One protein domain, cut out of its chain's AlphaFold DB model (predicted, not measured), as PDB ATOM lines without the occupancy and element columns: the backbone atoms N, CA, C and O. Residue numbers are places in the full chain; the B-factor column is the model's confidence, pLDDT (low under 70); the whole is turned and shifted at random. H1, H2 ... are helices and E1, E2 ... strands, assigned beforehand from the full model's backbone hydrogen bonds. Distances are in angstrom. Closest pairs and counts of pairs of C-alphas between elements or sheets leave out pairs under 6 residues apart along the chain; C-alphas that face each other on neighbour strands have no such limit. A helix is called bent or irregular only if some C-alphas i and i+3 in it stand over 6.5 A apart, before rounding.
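What this domain is: This is residues 15 to 148 of the 160 residues of an uncharacterized protein of Chloroflexi bacterium (UniProt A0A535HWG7). Look for an elongated bundle of three helices with a small three-stranded sheet at one end: the long helices H2 and H3 run the same way and cross at a slant, the shorter H1 is beside the first part of H2, and the sheet packs on residues 77 to 88 of H2. From the end of H2, the unnamed stretch 91 to 113 goes back the long way to where H3 begins. The printed part has 134 residues, with three named helices and three named strands in the order E1 E2 H1 H2 H3 E3; the sheet runs E1 E2 E3, antiparallel throughout, and the class is mostly helix. It is only just compact, close to loose, with a radius of gyration of the C-alphas of 16.6 A and spans of 54 by 32 by 24 A.

How they stand to each other: Start at E1, residues 15 to 17, an edge strand that forms a hairpin with E2, residues 22 to 26; N 17 and O 22 are 2.8 A apart, within hydrogen-bond range. On the other side of E2 is E3, residues 144 to 147, antiparallel to it, with N 25 and O 145 at 2.8 A. Residues 32 to 33 pair with 145 to 146 of E3, parallel. Next come H1, residues 36 to 51, and H2, residues 61 to 90, a helical hairpin: they touch at a shallow tilt of 2 degrees, opposite ways, H2 with residues 62 to 74 alone, and their closest C-alphas, Val 43 and Ala 66, are 5.4 A apart. H2 is on one face of the sheet, two layers, at a height over the sheet of 7.5 A. H3, residues 114 to 141, touches H2, the same way at 36 degrees, only just steep; their closest C-alphas, Ala 71 and Ala 125, are 4.9 A apart. H3 only grazes the sheet, with residues 136 to 139. In H2 and H3 every O i to N i+4 pair is within hydrogen-bond range; in H1 7 of 12 are.

Where its parts are: Find C-alpha 15 at (176.868, 202.496, 153.800), where E1 begins; E2 is 13.4 A long. H1 spans 20.8 A and is irregular, with C-alphas 46 and 49 9.4 A apart. From C-alpha 61 at (160.227, 236.929, 144.673) H2 runs 43.9 A, and H3 runs 41.0 A. E3 spans 9.8 A and ends at C-alpha 147, at (174.371, 212.475, 156.316).

The domain as a whole: The two C-alphas farthest apart are those of Thr 55 and Gly 92, at 54.8 A. The printed part has no cut, and H2 to H3 is the long link. The mean pLDDT of the printed part is 92.0; look to residues 49 to 51 for the three under 70.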
ATOM      1  N   PHE A  15     177.226 202.811 155.180       92.69
ATOM      2  CA  PHE A  15     176.868 202.496 153.800       92.69
ATOM      3  C   PHE A  15     176.326 203.737 153.085       92.69
ATOM      4  O   PHE A  15     176.122 204.784 153.701       92.69
ATOM      5  N   ILE A  16     176.150 203.619 151.770       92.88
ATOM      6  CA  ILE A  16     175.691 204.695 150.895       92.88
ATOM      7  C   ILE A  16     174.277 204.390 150.404       92.88
ATOM      8  O   ILE A  16     173.980 203.236 150.107       92.88
ATOM      9  N   VAL A  17     173.432 205.416 150.298       89.75
ATOM     10  CA  VAL A  17     172.086 205.321 149.723       89.75
ATOM     11  C   VAL A  17     171.818 206.406 148.687       89.75
ATOM     12  O   VAL A  17     172.293 207.542 148.790       89.75
ATOM     13  N   GLY A  18     170.987 206.051 147.707       80.75
ATOM     14  CA  GLY A  18     170.544 206.947 146.643       80.75
ATOM     15  C   GLY A  18     171.632 207.309 145.630       80.75
ATOM     16  O   GLY A  18     172.787 206.915 145.735       80.75
ATOM     17  N   VAL A  19     171.235 208.087 144.623       75.75
ATOM     18  CA  VAL A  19     172.102 208.492 143.496       75.75
ATOM     19  C   VAL A  19     173.094 209.603 143.846       75.75
ATOM     20  O   VAL A  19     174.028 209.861 143.096       75.75
ATOM     21  N   HIS A  20     172.879 210.272 144.976       79.38
ATOM     22  CA  HIS A  20     173.693 211.389 145.451       79.38
ATOM     23  C   HIS A  20     174.636 210.979 146.580       79.38
ATOM     24  O   HIS A  20     175.026 211.830 147.364       79.38
ATOM     25  N   ASP A  21     174.949 209.693 146.716       87.38
ATOM     26  CA  ASP A  21     175.894 209.163 147.699       87.38
ATOM     27  C   ASP A  21     175.659 209.620 149.157       87.38
ATOM     28  O   ASP A  21     176.596 209.958 149.891       87.38
ATOM     29  N   HIS A  22     174.397 209.634 149.604       91.69
ATOM     30  CA  HIS A  22     174.081 209.946 150.999       91.69
ATOM     31  C   HIS A  22     174.634 208.856 151.906       91.69
ATOM     32  O   HIS A  22     174.574 207.673 151.586       91.69
ATOM     33  N   ARG A  23     175.169 209.244 153.060       94.38
ATOM     34  CA  ARG A  23     175.877 208.320 153.951       94.38
ATOM     35  C   ARG A  23     174.999 207.951 155.128       94.38
ATOM     36  O   ARG A  23     174.496 208.835 155.811       94.38
ATOM     37  N   VAL A  24     174.888 206.665 155.417       95.38
ATOM     38  CA  VAL A  24     174.256 206.156 156.635       95.38
ATOM     39  C   VAL A  24     175.344 205.625 157.551       95.38
ATOM     40  O   VAL A  24     176.108 204.749 157.153       95.38
ATOM     41  N   VAL A  25     175.436 206.163 158.764       94.44
ATOM     42  CA  VAL A  25     176.476 205.822 159.742       94.44
ATOM     43  C   VAL A  25     175.832 205.241 160.997       94.44
ATOM     44  O   VAL A  25     174.972 205.871 161.612       94.44
ATOM     45  N   ILE A  26     176.262 204.045 161.391       93.44
ATOM     46  CA  ILE A  26     175.697 203.275 162.506       93.44
ATOM     47  C   ILE A  26     176.551 203.469 163.765       93.44
ATOM     48  O   ILE A  26     177.778 203.529 163.694       93.44
ATOM     49  N   GLY A  27     175.912 203.542 164.935       88.31
ATOM     50  CA  GLY A  27     176.591 203.725 166.223       88.31
ATOM     51  C   GLY A  27     177.053 205.165 166.465       88.31
ATOM     52  O   GLY A  27     178.058 205.396 167.136       88.31
ATOM     53  N   THR A  28     176.345 206.135 165.892       80.06
ATOM     54  CA  THR A  28     176.615 207.568 166.043       80.06
ATOM     55  C   THR A  28     175.787 208.170 167.174       80.06
ATOM     56  O   THR A  28     174.630 207.810 167.384       80.06
ATOM     57  N   ALA A  29     176.392 209.101 167.917       76.81
ATOM     58  CA  ALA A  29     175.727 209.862 168.967       76.81
ATOM     59  C   ALA A  29     176.088 211.358 168.840       76.81
ATOM     60  O   ALA A  29     177.275 211.690 168.920       76.81
ATOM     61  N   PRO A  30     175.097 212.258 168.679       77.88
ATOM     62  CA  PRO A  30     173.685 211.948 168.433       77.88
ATOM     63  C   PRO A  30     173.466 211.334 167.035       77.88
ATOM     64  O   PRO A  30     174.144 211.717 166.088       77.88
ATOM     65  N   GLY A  31     172.524 210.387 166.927       89.50
ATOM     66  CA  GLY A  31     171.967 209.938 165.642       89.50
ATOM     67  C   GLY A  31     171.075 211.009 164.993       89.50
ATOM     68  O   GLY A  31     170.931 212.106 165.541       89.50
ATOM     69  N   GLY A  32     170.401 210.674 163.891       95.81
ATOM     70  CA  GLY A  32     169.352 211.500 163.288       95.81
ATOM     71  C   GLY A  32     169.519 211.785 161.795       95.81
ATOM     72  O   GLY A  32     170.306 211.157 161.087       95.81
ATOM     73  N   VAL A  33     168.762 212.760 161.303       96.69
ATOM     74  CA  VAL A  33     168.873 213.284 159.937       96.69
ATOM     75  C   VAL A  33     169.766 214.525 159.971       96.69
ATOM     76  O   VAL A  33     169.367 215.578 160.461       96.69
ATOM     77  N   GLY A  34     170.986 214.420 159.440       94.38
ATOM     78  CA  GLY A  34     172.022 215.449 159.591       94.38
ATOM     79  C   GLY A  34     171.685 216.809 158.972       94.38
ATOM     80  O   GLY A  34     172.171 217.826 159.445       94.38
ATOM     81  N   MET A  35     170.825 216.834 157.954       93.25
ATOM     82  CA  MET A  35     170.375 218.053 157.263       93.25
ATOM     83  C   MET A  35     169.105 218.678 157.857       93.25
ATOM     84  O   MET A  35     168.646 219.710 157.383       93.25
ATOM     85  N   LEU A  36     168.501 218.071 158.885       96.19
ATOM     86  CA  LEU A  36     167.159 218.455 159.328       96.19
ATOM     87  C   LEU A  36     167.075 219.888 159.870       96.19
ATOM     88  O   LEU A  36     166.135 220.608 159.538       96.19
ATOM     89  N   GLU A  37     168.044 220.315 160.681       94.38
ATOM     90  CA  GLU A  37     168.041 221.675 161.243       94.38
ATOM     91  C   GLU A  37     168.211 222.745 160.156       94.38
ATOM     92  O   GLU A  37     167.542 223.778 160.189       94.38
ATOM     93  N   GLU A  38     169.055 222.475 159.157       94.25
ATOM     94  CA  GLU A  38     169.248 223.366 158.010       94.25
ATOM     95  C   GLU A  38     167.953 223.506 157.205       94.25
ATOM     96  O   GLU A  38     167.549 224.621 156.880       94.25
ATOM     97  N   LEU A  39     167.251 222.393 156.959       96.56
ATOM     98  CA  LEU A  39     165.970 222.397 156.253       96.56
ATOM     99  C   LEU A  39     164.895 223.183 157.019       96.56
ATOM    100  O   LEU A  39     164.217 224.017 156.423       96.56
ATOM    101  N   ARG A  40     164.774 223.001 158.345       96.25
ATOM    102  CA  ARG A  40     163.802 223.747 159.176       96.25
ATOM    103  C   ARG A  40     163.968 225.261 159.070       96.25
ATOM    104  O   ARG A  40     162.977 225.991 159.045       96.25
ATOM    105  N   GLY A  41     165.213 225.731 159.044       93.50
ATOM    106  CA  GLY A  41     165.548 227.153 159.008       93.50
ATOM    107  C   GLY A  41     165.711 227.742 157.607       93.50
ATOM    108  O   GLY A  41     165.853 228.961 157.493       93.50
ATOM    109  N   TYR A  42     165.691 226.922 156.552       95.75
ATOM    110  CA  TYR A  42     166.221 227.281 155.235       95.75
ATOM    111  C   TYR A  42     165.640 228.581 154.667       95.75
ATOM    112  O   TYR A  42     166.376 229.518 154.364       95.75
ATOM    113  N   VAL A  43     164.311 228.675 154.563       94.50
ATOM    114  CA  VAL A  43     163.658 229.835 153.931       94.50
ATOM    115  C   VAL A  43     163.981 231.120 154.690       94.50
ATOM    116  O   VAL A  43     164.294 232.139 154.074       94.50
ATOM    117  N   ALA A  44     163.954 231.080 156.023       92.00
ATOM    118  CA  ALA A  44     164.286 232.236 156.851       92.00
ATOM    119  C   ALA A  44     165.768 232.621 156.718       92.00
ATOM    120  O   ALA A  44     166.083 233.804 156.587       92.00
ATOM    121  N   ALA A  45     166.663 231.632 156.692       92.19
ATOM    122  CA  ALA A  45     168.098 231.844 156.538       92.19
ATOM    123  C   ALA A  45     168.452 232.482 155.184       92.19
ATOM    124  O   ALA A  45     169.256 233.408 155.140       92.19
ATOM    125  N   VAL A  46     167.820 232.034 154.093       91.69
ATOM    126  CA  VAL A  46     168.066 232.553 152.737       91.69
ATOM    127  C   VAL A  46     167.470 233.945 152.537       91.69
ATOM    128  O   VAL A  46     168.073 234.799 151.889       91.69
ATOM    129  N   THR A  47     166.275 234.193 153.072       90.44
ATOM    130  CA  THR A  47     165.522 235.420 152.766       90.44
ATOM    131  C   THR A  47     165.818 236.571 153.723       90.44
ATOM    132  O   THR A  47     165.656 237.731 153.338       90.44
ATOM    133  N   GLY A  48     166.269 236.292 154.950       86.44
ATOM    134  CA  GLY A  48     166.570 237.311 155.953       86.44
ATOM    135  C   GLY A  48     165.438 238.339 156.100       86.44
ATOM    136  O   GLY A  48     164.285 237.993 156.344       86.44
ATOM    137  N   GLY A  49     165.754 239.625 155.901       66.44
ATOM    138  CA  GLY A  49     164.781 240.728 155.972       66.44
ATOM    139  C   GLY A  49     163.717 240.749 154.860       66.44
ATOM    140  O   GLY A  49     162.695 241.420 155.008       66.44
ATOM    141  N   ALA A  50     163.908 240.000 153.766       68.69
ATOM    142  CA  ALA A  50     162.941 239.890 152.668       68.69
ATOM    143  C   ALA A  50     161.730 238.998 153.003       68.69
ATOM    144  O   ALA A  50     160.824 238.869 152.175       68.69
ATOM    145  N   ALA A  51     161.704 238.413 154.207       68.75
ATOM    146  CA  ALA A  51     160.601 237.621 154.745       68.75
ATOM    147  C   ALA A  51     159.322 238.440 155.013       68.75
ATOM    148  O   ALA A  51     158.273 237.863 155.288       68.75
ATOM    149  N   THR A  52     159.392 239.775 154.941       73.62
ATOM    150  CA  THR A  52     158.213 240.630 155.116       73.62
ATOM    151  C   THR A  52     157.345 240.567 153.852       73.62
ATOM    152  O   THR A  52     157.857 240.861 152.765       73.62
ATOM    153  N   PRO A  53     156.048 240.209 153.952       76.19
ATOM    154  CA  PRO A  53     155.147 240.208 152.806       76.19
ATOM    155  C   PRO A  53     155.085 241.578 152.130       76.19
ATOM    156  O   PRO A  53     155.224 242.624 152.770       76.19
ATOM    157  N   ARG A  54     154.855 241.579 150.818       80.69
ATOM    158  CA  ARG A  54     154.617 242.801 150.049       80.69
ATOM    159  C   ARG A  54     153.317 243.465 150.509       80.69
ATOM    160  O   ARG A  54     152.494 242.876 151.205       80.69
ATOM    161  N   THR A  55     153.104 244.705 150.077       82.38
ATOM    162  CA  THR A  55     151.913 245.503 150.418       82.38
ATOM    163  C   THR A  55     150.588 244.862 149.993       82.38
ATOM    164  O   THR A  55     149.547 245.207 150.539       82.38
ATOM    165  N   ASP A  56     150.614 243.943 149.027       83.94
ATOM    166  CA  ASP A  56     149.467 243.151 148.567       83.94
ATOM    167  C   ASP A  56     149.279 241.834 149.354       83.94
ATOM    168  O   ASP A  56     148.422 241.022 149.008       83.94
ATOM    169  N   GLY A  57     150.083 241.605 150.399       85.44
ATOM    170  CA  GLY A  57     150.065 240.404 151.233       85.44
ATOM    171  C   GLY A  57     150.768 239.192 150.618       85.44
ATOM    172  O   GLY A  57     150.768 238.125 151.233       85.44
ATOM    173  N   ARG A  58     151.368 239.320 149.427       89.62
ATOM    174  CA  ARG A  58     152.087 238.225 148.767       89.62
ATOM    175  C   ARG A  58     153.549 238.184 149.181       89.62
ATOM    176  O   ARG A  58     154.173 239.207 149.463       89.62
ATOM    177  N   ASP A  59     154.117 236.987 149.143       91.81
ATOM    178  CA  ASP A  59     155.555 236.805 149.309       91.81
ATOM    179  C   ASP A  59     156.359 237.571 148.247       91.81
ATOM    180  O   ASP A  59     155.947 237.723 147.091       91.81
ATOM    181  N   SER A  60     157.546 238.038 148.638       91.75
ATOM    182  CA  SER A  60     158.522 238.588 147.701       91.75
ATOM    183  C   SER A  60     159.058 237.498 146.762       91.75
ATOM    184  O   SER A  60     159.016 236.310 147.078       91.75
ATOM    185  N   VAL A  61     159.613 237.891 145.611       91.31
ATOM    186  CA  VAL A  61     160.227 236.929 144.673       91.31
ATOM    187  C   VAL A  61     161.350 236.139 145.351       91.31
ATOM    188  O   VAL A  61     161.431 234.934 145.154       91.31
ATOM    189  N   ALA A  62     162.145 236.780 146.215       92.06
ATOM    190  CA  ALA A  62     163.187 236.107 146.989       92.06
ATOM    191  C   ALA A  62     162.617 234.992 147.885       92.06
ATOM    192  O   ALA A  62     163.174 233.899 147.936       92.06
ATOM    193  N   VAL A  63     161.481 235.238 148.546       95.00
ATOM    194  CA  VAL A  63     160.794 234.222 149.360       95.00
ATOM    195  C   VAL A  63     160.225 233.103 148.493       95.00
ATOM    196  O   VAL A  63     160.329 231.937 148.861       95.00
ATOM    197  N   LEU A  64     159.656 233.427 147.331       95.06
ATOM    198  CA  LEU A  64     159.130 232.424 146.405       95.06
ATOM    199  C   LEU A  64     160.235 231.515 145.846       95.06
ATOM    200  O   LEU A  64     160.040 230.303 145.802       95.06
ATOM    201  N   SER A  65     161.395 232.074 145.487       95.62
ATOM    202  CA  SER A  65     162.578 231.298 145.089       95.62
ATOM    203  C   SER A  65     163.054 230.396 146.226       95.62
ATOM    204  O   SER A  65     163.120 229.184 146.047       95.62
ATOM    205  N   ALA A  66     163.241 230.943 147.431       96.50
ATOM    206  CA  ALA A  66     163.673 230.157 148.586       96.50
ATOM    207  C   ALA A  66     162.695 229.021 148.945       96.50
ATOM    208  O   ALA A  66     163.116 227.961 149.399       96.50
ATOM    209  N   LYS A  67     161.385 229.214 148.740       97.25
ATOM    210  CA  LYS A  67     160.367 228.168 148.941       97.25
ATOM    211  C   LYS A  67     160.485 227.024 147.935       97.25
ATOM    212  O   LYS A  67     160.228 225.881 148.312       97.25
ATOM    213  N   MET A  68     160.830 227.326 146.686       97.94
ATOM    214  CA  MET A  68     161.059 226.310 145.656       97.94
ATOM    215  C   MET A  68     162.330 225.518 145.947       97.94
ATOM    216  O   MET A  68     162.264 224.293 145.999       97.94
ATOM    217  N   ASP A  69     163.428 226.212 146.251       97.62
ATOM    218  CA  ASP A  69     164.701 225.579 146.606       97.62
ATOM    219  C   ASP A  69     164.538 224.687 147.848       97.62
ATOM    220  O   ASP A  69     164.934 223.524 147.859       97.62
ATOM    221  N   HIS A  70     163.848 225.187 148.880       97.88
ATOM    222  CA  HIS A  70     163.506 224.401 150.066       97.88
ATOM    223  C   HIS A  70     162.719 223.133 149.711       97.88
ATOM    224  O   HIS A  70     162.970 222.067 150.272       97.88
ATOM    225  N   ALA A  71     161.756 223.231 148.793       97.81
ATOM    226  CA  ALA A  71     160.942 222.089 148.408       97.81
ATOM    227  C   ALA A  71     161.742 221.006 147.677       97.81
ATOM    228  O   ALA A  71     161.480 219.822 147.900       97.81
ATOM    229  N   GLU A  72     162.709 221.400 146.853       96.38
ATOM    230  CA  GLU A  72     163.649 220.490 146.197       96.38
ATOM    231  C   GLU A  72     164.555 219.804 147.227       96.38
ATOM    232  O   GLU A  72     164.565 218.576 147.312       96.38
ATOM    233  N   LEU A  73     165.196 220.579 148.107       95.69
ATOM    234  CA  LEU A  73     166.078 220.051 149.153       95.69
ATOM    235  C   LEU A  73     165.360 219.073 150.093       95.69
ATOM    236  O   LEU A  73     165.883 218.006 150.414       95.69
ATOM    237  N   VAL A  74     164.135 219.400 150.520       96.94
ATOM    238  CA  VAL A  74     163.331 218.494 151.353       96.94
ATOM    239  C   VAL A  74     162.937 217.237 150.582       96.94
ATOM    240  O   VAL A  74     162.896 216.155 151.170       96.94
ATOM    241  N   ASN A  75     162.624 217.346 149.290       95.06
ATOM    242  CA  ASN A  75     162.289 216.186 148.471       95.06
ATOM    243  C   ASN A  75     163.479 215.221 148.371       95.06
ATOM    244  O   ASN A  75     163.305 214.031 148.626       95.06
ATOM    245  N   ASP A  76     164.675 215.739 148.108       93.56
ATOM    246  CA  ASP A  76     165.899 214.941 148.023       93.56
ATOM    247  C   ASP A  76     166.249 214.279 149.358       93.56
ATOM    248  O   ASP A  76     166.507 213.073 149.407       93.56
ATOM    249  N   ALA A  77     166.163 215.034 150.457       94.75
ATOM    250  CA  ALA A  77     166.345 214.505 151.803       94.75
ATOM    251  C   ALA A  77     165.343 213.380 152.113       94.75
ATOM    252  O   ALA A  77     165.712 212.340 152.655       94.75
ATOM    253  N   THR A  78     164.077 213.564 151.727       95.62
ATOM    254  CA  THR A  78     163.015 212.563 151.914       95.62
ATOM    255  C   THR A  78     163.329 211.280 151.156       95.62
ATOM    256  O   THR A  78     163.230 210.197 151.729       95.62
ATOM    257  N   SER A  79     163.752 211.389 149.895       94.19
ATOM    258  CA  SER A  79     164.145 210.236 149.084       94.19
ATOM    259  C   SER A  79     165.353 209.503 149.670       94.19
ATOM    260  O   SER A  79     165.320 208.281 149.791       94.19
ATOM    261  N   ALA A  80     166.395 210.227 150.086       94.44
ATOM    262  CA  ALA A  80     167.574 209.619 150.699       94.44
ATOM    263  C   ALA A  80     167.237 208.891 152.009       94.44
ATOM    264  O   ALA A  80     167.696 207.773 152.238       94.44
ATOM    265  N   VAL A  81     166.402 209.498 152.855       96.25
ATOM    266  CA  VAL A  81     165.983 208.910 154.133       96.25
ATOM    267  C   VAL A  81     165.055 207.709 153.931       96.25
ATOM    268  O   VAL A  81     165.180 206.732 154.662       96.25
ATOM    269  N   ALA A  82     164.171 207.730 152.930       95.50
ATOM    270  CA  ALA A  82     163.336 206.577 152.595       95.50
ATOM    271  C   ALA A  82     164.191 205.356 152.220       95.50
ATOM    272  O   ALA A  82     164.032 204.292 152.812       95.50
ATOM    273  N   LEU A  83     165.169 205.546 151.328       95.00
ATOM    274  CA  LEU A  83     166.111 204.494 150.935       95.00
ATOM    275  C   LEU A  83     166.976 204.023 152.112       95.00
ATOM    276  O   LEU A  83     167.247 202.834 152.248       95.00
ATOM    277  N   ALA A  84     167.387 204.939 152.996       95.62
ATOM    278  CA  ALA A  84     168.085 204.571 154.224       95.62
ATOM    279  C   ALA A  84     167.236 203.650 155.106       95.62
ATOM    280  O   ALA A  84     167.754 202.666 155.620       95.62
ATOM    281  N   LEU A  85     165.947 203.946 155.285       96.06
ATOM    282  CA  LEU A  85     165.050 203.126 156.102       96.06
ATOM    283  C   LEU A  85     164.814 201.737 155.500       96.06
ATOM    284  O   LEU A  85     164.804 200.762 156.251       96.06
ATOM    285  N   GLU A  86     164.664 201.642 154.179       94.06
ATOM    286  CA  GLU A  86     164.561 200.363 153.465       94.06
ATOM    287  C   GLU A  86     165.805 199.502 153.723       94.06
ATOM    288  O   GLU A  86     165.699 198.403 154.265       94.06
ATOM    289  N   GLU A  87     166.994 200.052 153.477       94.12
ATOM    290  CA  GLU A  87     168.264 199.346 153.673       94.12
ATOM    291  C   GLU A  87     168.513 198.978 155.151       94.12
ATOM    292  O   GLU A  87     169.010 197.895 155.465       94.12
ATOM    293  N   LEU A  88     168.147 199.850 156.099       95.06
ATOM    294  CA  LEU A  88     168.227 199.547 157.535       95.06
ATOM    295  C   LEU A  88     167.298 198.391 157.924       95.06
ATOM    296  O   LEU A  88     167.677 197.566 158.761       95.06
ATOM    297  N   SER A  89     166.104 198.325 157.328       94.62
ATOM    298  CA  SER A  89     165.164 197.224 157.534       94.62
ATOM    299  C   SER A  89     165.694 195.920 156.945       94.62
ATOM    300  O   SER A  89     165.634 194.886 157.610       94.62
ATOM    301  N   GLU A  90     166.253 195.948 155.734       93.00
ATOM    302  CA  GLU A  90     166.857 194.772 155.091       93.00
ATOM    303  C   GLU A  90     168.042 194.216 155.891       93.00
ATOM    304  O   GLU A  90     168.225 193.003 155.992       93.00
ATOM    305  N   ARG A  91     168.809 195.098 156.540       92.56
ATOM    306  CA  ARG A  91     169.923 194.731 157.431       92.56
ATOM    307  C   ARG A  91     169.489 194.318 158.839       92.56
ATOM    308  O   ARG A  91     170.349 193.981 159.652       92.56
ATOM    309  N   GLY A  92     168.194 194.368 159.154       93.00
ATOM    310  CA  GLY A  92     167.659 194.037 160.478       93.00
ATOM    311  C   GLY A  92     168.059 195.021 161.583       93.00
ATOM    312  O   GLY A  92     168.028 194.661 162.758       93.00
ATOM    313  N   LEU A  93     168.457 196.244 161.221       91.81
ATOM    314  CA  LEU A  93     168.834 197.300 162.166       91.81
ATOM    315  C   LEU A  93     167.621 198.091 162.661       91.81
ATOM    316  O   LEU A  93     167.640 198.616 163.768       91.81
ATOM    317  N   VAL A  94     166.569 198.159 161.846       93.44
ATOM    318  CA  VAL A  94     165.264 198.732 162.191       93.44
ATOM    319  C   VAL A  94     164.204 197.689 161.856       93.44
ATOM    320  O   VAL A  94     164.290 197.034 160.820       93.44
ATOM    321  N   ALA A  95     163.209 197.495 162.722       92.31
ATOM    322  CA  ALA A  95     162.164 196.512 162.452       92.31
ATOM    323  C   ALA A  95     161.246 196.974 161.306       92.31
ATOM    324  O   ALA A  95     160.873 198.148 161.221       92.31
ATOM    325  N   SER A  96     160.827 196.032 160.456       82.81
ATOM    326  CA  SER A  96     159.832 196.300 159.415       82.81
ATOM    327  C   SER A  96     158.528 196.784 160.064       82.81
ATOM    328  O   SER A  96     157.974 196.115 160.936       82.81
ATOM    329  N   GLY A  97     158.078 197.983 159.688       87.12
ATOM    330  CA  GLY A  97     156.914 198.655 160.279       87.12
ATOM    331  C   GLY A  97     157.210 199.593 161.456       87.12
ATOM    332  O   GLY A  97     156.294 200.269 161.914       87.12
ATOM    333  N   GLU A  98     158.457 199.690 161.935       93.44
ATOM    334  CA  GLU A  98     158.834 200.719 162.922       93.44
ATOM    335  C   GLU A  98     159.025 202.101 162.271       93.44
ATOM    336  O   GLU A  98     158.826 203.137 162.907       93.44
ATOM    337  N   ALA A  99     159.405 202.118 160.991       91.94
ATOM    338  CA  ALA A  99     159.508 203.337 160.202       91.94
ATOM    339  C   ALA A  99     158.140 204.041 160.089       91.94
ATOM    340  O   ALA A  99     157.154 203.393 159.727       91.94
ATOM    341  N   PRO A 100     158.062 205.365 160.338       92.94
ATOM    342  CA  PRO A 100     156.861 206.136 160.054       92.94
ATOM    343  C   PRO A 100     156.433 205.957 158.590       92.94
ATOM    344  O   PRO A 100     157.287 206.059 157.698       92.94
ATOM    345  N   PRO A 101     155.137 205.737 158.307       91.88
ATOM    346  CA  PRO A 101     154.662 205.607 156.935       91.88
ATOM    347  C   PRO A 101     154.936 206.891 156.150       91.88
ATOM    348  O   PRO A 101     154.934 207.985 156.720       91.88
ATOM    349  N   GLN A 102     155.159 206.759 154.839       88.19
ATOM    350  CA  GLN A 102     155.285 207.914 153.949       88.19
ATOM    351  C   GLN A 102     154.050 208.818 154.082       88.19
ATOM    352  O   GLN A 102     152.932 208.308 154.189       88.19
ATOM    353  N   PRO A 103     154.219 210.151 154.100       91.56
ATOM    354  CA  PRO A 103     153.114 211.044 154.378       91.56
ATOM    355  C   PRO A 103     152.207 211.204 153.157       91.56
ATOM    356  O   PRO A 103     152.680 211.368 152.029       91.56
ATOM    357  N   ASP A 104     150.900 211.285 153.400       93.31
ATOM    358  CA  ASP A 104     149.945 211.697 152.379       93.31
ATOM    359  C   ASP A 104     150.186 213.160 152.002       93.31
ATOM    360  O   ASP A 104     150.064 214.086 152.813       93.31
ATOM    361  N   LEU A 105     150.569 213.381 150.747       92.50
ATOM    362  CA  LEU A 105     150.889 214.714 150.260       92.50
ATOM    363  C   LEU A 105     149.615 215.438 149.812       92.50
ATOM    364  O   LEU A 105     148.834 214.865 149.047       92.50
ATOM    365  N   PRO A 106     149.436 216.719 150.188       89.44
ATOM    366  CA  PRO A 106     148.373 217.552 149.639       89.44
ATOM    367  C   PRO A 106     148.345 217.492 148.109       89.44
ATOM    368  O   PRO A 106     149.396 217.560 147.459       89.44
ATOM    369  N   ALA A 107     147.149 217.370 147.532       88.44
ATOM    370  CA  ALA A 107     146.974 217.345 146.086       88.44
ATOM    371  C   ALA A 107     147.508 218.635 145.449       88.44
ATOM    372  O   ALA A 107     147.369 219.728 146.004       88.44
ATOM    373  N   MET A 108     148.129 218.503 144.277       90.25
ATOM    374  CA  MET A 108     148.521 219.671 143.499       90.25
ATOM    375  C   MET A 108     147.267 220.253 142.831       90.25
ATOM    376  O   MET A 108     146.491 219.479 142.265       90.25
ATOM    377  N   PRO A 109     147.044 221.575 142.863       86.94
ATOM    378  CA  PRO A 109     145.925 222.168 142.147       86.94
ATOM    379  C   PRO A 109     146.078 221.948 140.637       86.94
ATOM    380  O   PRO A 109     147.135 222.235 140.078       86.94
ATOM    381  N   GLU A 110     145.020 221.494 139.962       81.81
ATOM    382  CA  GLU A 110     145.036 221.257 138.505       81.81
ATOM    383  C   GLU A 110     145.231 222.546 137.692       81.81
ATOM    384  O   GLU A 110     145.748 222.524 136.575       81.81
ATOM    385  N   ARG A 111     144.806 223.684 138.250       82.81
ATOM    386  CA  ARG A 111     144.976 225.020 137.674       82.81
ATOM    387  C   ARG A 111     145.390 225.980 138.779       82.81
ATOM    388  O   ARG A 111     144.548 226.457 139.535       82.81
ATOM    389  N   ALA A 112     146.683 226.255 138.868       85.12
ATOM    390  CA  ALA A 112     147.224 227.299 139.725       85.12
ATOM    391  C   ALA A 112     148.002 228.303 138.877       85.12
ATOM    392  O   ALA A 112     148.673 227.928 137.914       85.12
ATOM    393  N   ASP A 113     147.928 229.578 139.258       92.25
ATOM    394  CA  ASP A 113     148.940 230.535 138.830       92.25
ATOM    395  C   ASP A 113     150.294 230.177 139.474       92.25
ATOM    396  O   ASP A 113     150.383 229.344 140.382       92.25
ATOM    397  N   THR A 114     151.377 230.795 139.002       92.75
ATOM    398  CA  THR A 114     152.728 230.502 139.504       92.75
ATOM    399  C   THR A 114     152.822 230.659 141.021       92.75
ATOM    400  O   THR A 114     153.459 229.846 141.686       92.75
ATOM    401  N   TYR A 115     152.148 231.664 141.587       93.75
ATOM    402  CA  TYR A 115     152.133 231.876 143.030       93.75
ATOM    403  C   TYR A 115     151.476 230.700 143.763       93.75
ATOM    404  O   TYR A 115     152.089 230.120 144.660       93.75
ATOM    405  N   GLY A 116     150.265 230.306 143.360       94.50
ATOM    406  CA  GLY A 116     149.542 229.181 143.947       94.50
ATOM    407  C   GLY A 116     150.301 227.860 143.822       94.50
ATOM    408  O   GLY A 116     150.340 227.087 144.779       94.50
ATOM    409  N   TYR A 117     150.971 227.631 142.689       95.50
ATOM    410  CA  TYR A 117     151.811 226.452 142.482       95.50
ATOM    411  C   TYR A 117     152.988 226.400 143.467       95.50
ATOM    412  O   TYR A 117     153.229 225.362 144.087       95.50
ATOM    413  N   ILE A 118     153.688 227.523 143.669       96.38
ATOM    414  CA  ILE A 118     154.813 227.606 144.612       96.38
ATOM    415  C   ILE A 118     154.328 227.377 146.048       96.38
ATOM    416  O   ILE A 118     154.944 226.610 146.788       96.38
ATOM    417  N   GLN A 119     153.196 227.971 146.446       96.06
ATOM    418  CA  GLN A 119     152.640 227.744 147.787       96.06
ATOM    419  C   GLN A 119     152.235 226.280 148.003       96.06
ATOM    420  O   GLN A 119     152.547 225.712 149.049       96.06
ATOM    421  N   ALA A 120     151.587 225.646 147.020       96.69
ATOM    422  CA  ALA A 120     151.201 224.236 147.100       96.69
ATOM    423  C   ALA A 120     152.426 223.308 147.174       96.69
ATOM    424  O   ALA A 120     152.467 222.375 147.980       96.69
ATOM    425  N   THR A 121     153.456 223.600 146.381       97.06
ATOM    426  CA  THR A 121     154.734 222.877 146.390       97.06
ATOM    427  C   THR A 121     155.419 222.992 147.750       97.06
ATOM    428  O   THR A 121     155.792 221.982 148.350       97.06
ATOM    429  N   HIS A 122     155.482 224.204 148.298       96.94
ATOM    430  CA  HIS A 122     156.042 224.445 149.621       96.94
ATOM    431  C   HIS A 122     155.233 223.767 150.739       96.94
ATOM    432  O   HIS A 122     155.809 223.218 151.676       96.94
ATOM    433  N   ALA A 123     153.901 223.729 150.640       96.94
ATOM    434  CA  ALA A 123     153.056 223.027 151.606       96.94
ATOM    435  C   ALA A 123     153.330 221.511 151.621       96.94
ATOM    436  O   ALA A 123     153.436 220.908 152.689       96.94
ATOM    437  N   ARG A 124     153.517 220.893 150.446       97.75
ATOM    438  CA  ARG A 124     153.936 219.484 150.341       97.75
ATOM    439  C   ARG A 124     155.322 219.263 150.946       97.75
ATOM    440  O   ARG A 124     155.519 218.263 151.635       97.75
ATOM    441  N   ALA A 125     156.258 220.193 150.740       97.69
ATOM    442  CA  ALA A 125     157.574 220.145 151.374       97.69
ATOM    443  C   ALA A 125     157.467 220.182 152.906       97.69
ATOM    444  O   ALA A 125     158.051 219.341 153.574       97.69
ATOM    445  N   GLN A 126     156.632 221.052 153.479       97.75
ATOM    446  CA  GLN A 126     156.408 221.062 154.931       97.75
ATOM    447  C   GLN A 126     155.817 219.747 155.455       97.75
ATOM    448  O   GLN A 126     156.164 219.307 156.548       97.75
ATOM    449  N   THR A 127     154.936 219.096 154.691       97.81
ATOM    450  CA  THR A 127     154.421 217.767 155.048       97.81
ATOM    451  C   THR A 127     155.529 216.717 155.092       97.81
ATOM    452  O   THR A 127     155.595 215.945 156.046       97.81
ATOM    453  N   ARG A 128     156.437 216.725 154.115       97.88
ATOM    454  CA  ARG A 128     157.614 215.847 154.114       97.88
ATOM    455  C   ARG A 128     158.593 216.168 155.237       97.88
ATOM    456  O   ARG A 128     159.110 215.251 155.863       97.88
ATOM    457  N   LEU A 129     158.793 217.448 155.542       97.81
ATOM    458  CA  LEU A 129     159.648 217.873 156.645       97.81
ATOM    459  C   LEU A 129     159.149 217.301 157.979       97.81
ATOM    460  O   LEU A 129     159.937 216.726 158.717       97.81
ATOM    461  N   ARG A 130     157.838 217.342 158.249       97.50
ATOM    462  CA  ARG A 130     157.262 216.710 159.452       97.50
ATOM    463  C   ARG A 130     157.495 215.199 159.505       97.50
ATOM    464  O   ARG A 130     157.705 214.642 160.578       97.50
ATOM    465  N   TRP A 131     157.469 214.526 158.357       97.88
ATOM    466  CA  TRP A 131     157.829 213.110 158.292       97.88
ATOM    467  C   TRP A 131     159.315 212.888 158.609       97.88
ATOM    468  O   TRP A 131     159.634 212.028 159.429       97.88
ATOM    469  N   LEU A 132     160.218 213.711 158.060       97.88
ATOM    470  CA  LEU A 132     161.648 213.674 158.394       97.88
ATOM    471  C   LEU A 132     161.898 213.882 159.893       97.88
ATOM    472  O   LEU A 132     162.768 213.229 160.457       97.88
ATOM    473  N   GLU A 133     161.118 214.734 160.560       97.38
ATOM    474  CA  GLU A 133     161.200 214.936 162.014       97.38
ATOM    475  C   GLU A 133     160.806 213.684 162.808       97.38
ATOM    476  O   GLU A 133     161.442 213.366 163.813       97.38
ATOM    477  N   ALA A 134     159.790 212.946 162.356       97.31
ATOM    478  CA  ALA A 134     159.415 211.674 162.968       97.31
ATOM    479  C   ALA A 134     160.502 210.606 162.756       97.31
ATOM    480  O   ALA A 134     160.840 209.859 163.679       97.31
ATOM    481  N   VAL A 135     161.092 210.557 161.559       97.62
ATOM    482  CA  VAL A 135     162.196 209.640 161.253       97.62
ATOM    483  C   VAL A 135     163.461 210.000 162.035       97.62
ATOM    484  O   VAL A 135     164.141 209.107 162.530       97.62
ATOM    485  N   ASP A 136     163.770 211.282 162.219       97.62
ATOM    486  CA  ASP A 136     164.912 211.733 163.020       97.62
ATOM    487  C   ASP A 136     164.853 211.184 164.451       97.62
ATOM    488  O   ASP A 136     165.846 210.660 164.960       97.62
ATOM    489  N   GLN A 137     163.670 211.196 165.072       96.38
ATOM    490  CA  GLN A 137     163.469 210.596 166.393       96.38
ATOM    491  C   GLN A 137     163.723 209.083 166.385       96.38
ATOM    492  O   GLN A 137     164.357 208.562 167.304       96.38
ATOM    493  N   LEU A 138     163.262 208.365 165.357       96.69
ATOM    494  CA  LEU A 138     163.552 206.940 165.174       96.69
ATOM    495  C   LEU A 138     165.062 206.690 165.044       96.69
ATOM    496  O   LEU A 138     165.618 205.886 165.790       96.69
ATOM    497  N   LEU A 139     165.741 207.405 164.149       96.81
ATOM    498  CA  LEU A 139     167.170 207.232 163.887       96.81
ATOM    499  C   LEU A 139     168.028 207.546 165.119       96.81
ATOM    500  O   LEU A 139     168.984 206.826 165.408       96.81
ATOM    501  N   ARG A 140     167.646 208.557 165.910       95.69
ATOM    502  CA  ARG A 140     168.274 208.845 167.208       95.69
ATOM    503  C   ARG A 140     168.166 207.677 168.182       95.69
ATOM    504  O   ARG A 140     169.157 207.371 168.839       95.69
ATOM    505  N   ARG A 141     167.004 207.014 168.267       94.94
ATOM    506  CA  ARG A 141     166.809 205.835 169.137       94.94
ATOM    507  C   ARG A 141     167.704 204.665 168.731       94.94
ATOM    508  O   ARG A 141     168.175 203.942 169.602       94.94
ATOM    509  N   HIS A 142     167.969 204.520 167.434       94.25
ATOM    510  CA  HIS A 142     168.815 203.458 166.878       94.25
ATOM    511  C   HIS A 142     170.300 203.835 166.755       94.25
ATOM    512  O   HIS A 142     171.110 203.020 166.318       94.25
ATOM    513  N   GLY A 143     170.691 205.059 167.133       94.56
ATOM    514  CA  GLY A 143     172.072 205.530 166.989       94.56
ATOM    515  C   GLY A 143     172.551 205.539 165.533       94.56
ATOM    516  O   GLY A 143     173.717 205.261 165.256       94.56
ATOM    517  N   VAL A 144     171.648 205.802 164.590       96.06
ATOM    518  CA  VAL A 144     171.947 205.879 163.157       96.06
ATOM    519  C   VAL A 144     171.898 207.334 162.722       96.06
ATOM    520  O   VAL A 144     171.001 208.061 163.135       96.06
ATOM    521  N   THR A 145     172.829 207.761 161.872       96.88
ATOM    522  CA  THR A 145     172.790 209.087 161.245       96.88
ATOM    523  C   THR A 145     172.738 208.971 159.732       96.88
ATOM    524  O   THR A 145     173.564 208.272 159.149       96.88
ATOM    525  N   VAL A 146     171.821 209.701 159.098       96.12
ATOM    526  CA  VAL A 146     171.823 209.939 157.649       96.12
ATOM    527  C   VAL A 146     172.471 211.295 157.384       96.12
ATOM    528  O   VAL A 146     172.009 212.321 157.879       96.12
ATOM    529  N   LEU A 147     173.556 211.304 156.620       94.69
ATOM    530  CA  LEU A 147     174.371 212.475 156.316       94.69
ATOM    531  C   LEU A 147     174.333 212.788 154.816       94.69
ATOM    532  O   LEU A 147     174.258 211.862 154.001       94.69
ATOM    533  N   PRO A 148     174.473 214.072 154.437       91.44
ATOM    534  CA  PRO A 148     174.688 214.430 153.043       91.44
ATOM    535  C   PRO A 148     175.969 213.777 152.489       91.44
ATOM    536  O   PRO A 148     176.869 213.382 153.264       91.44
TER     537      PRO A 148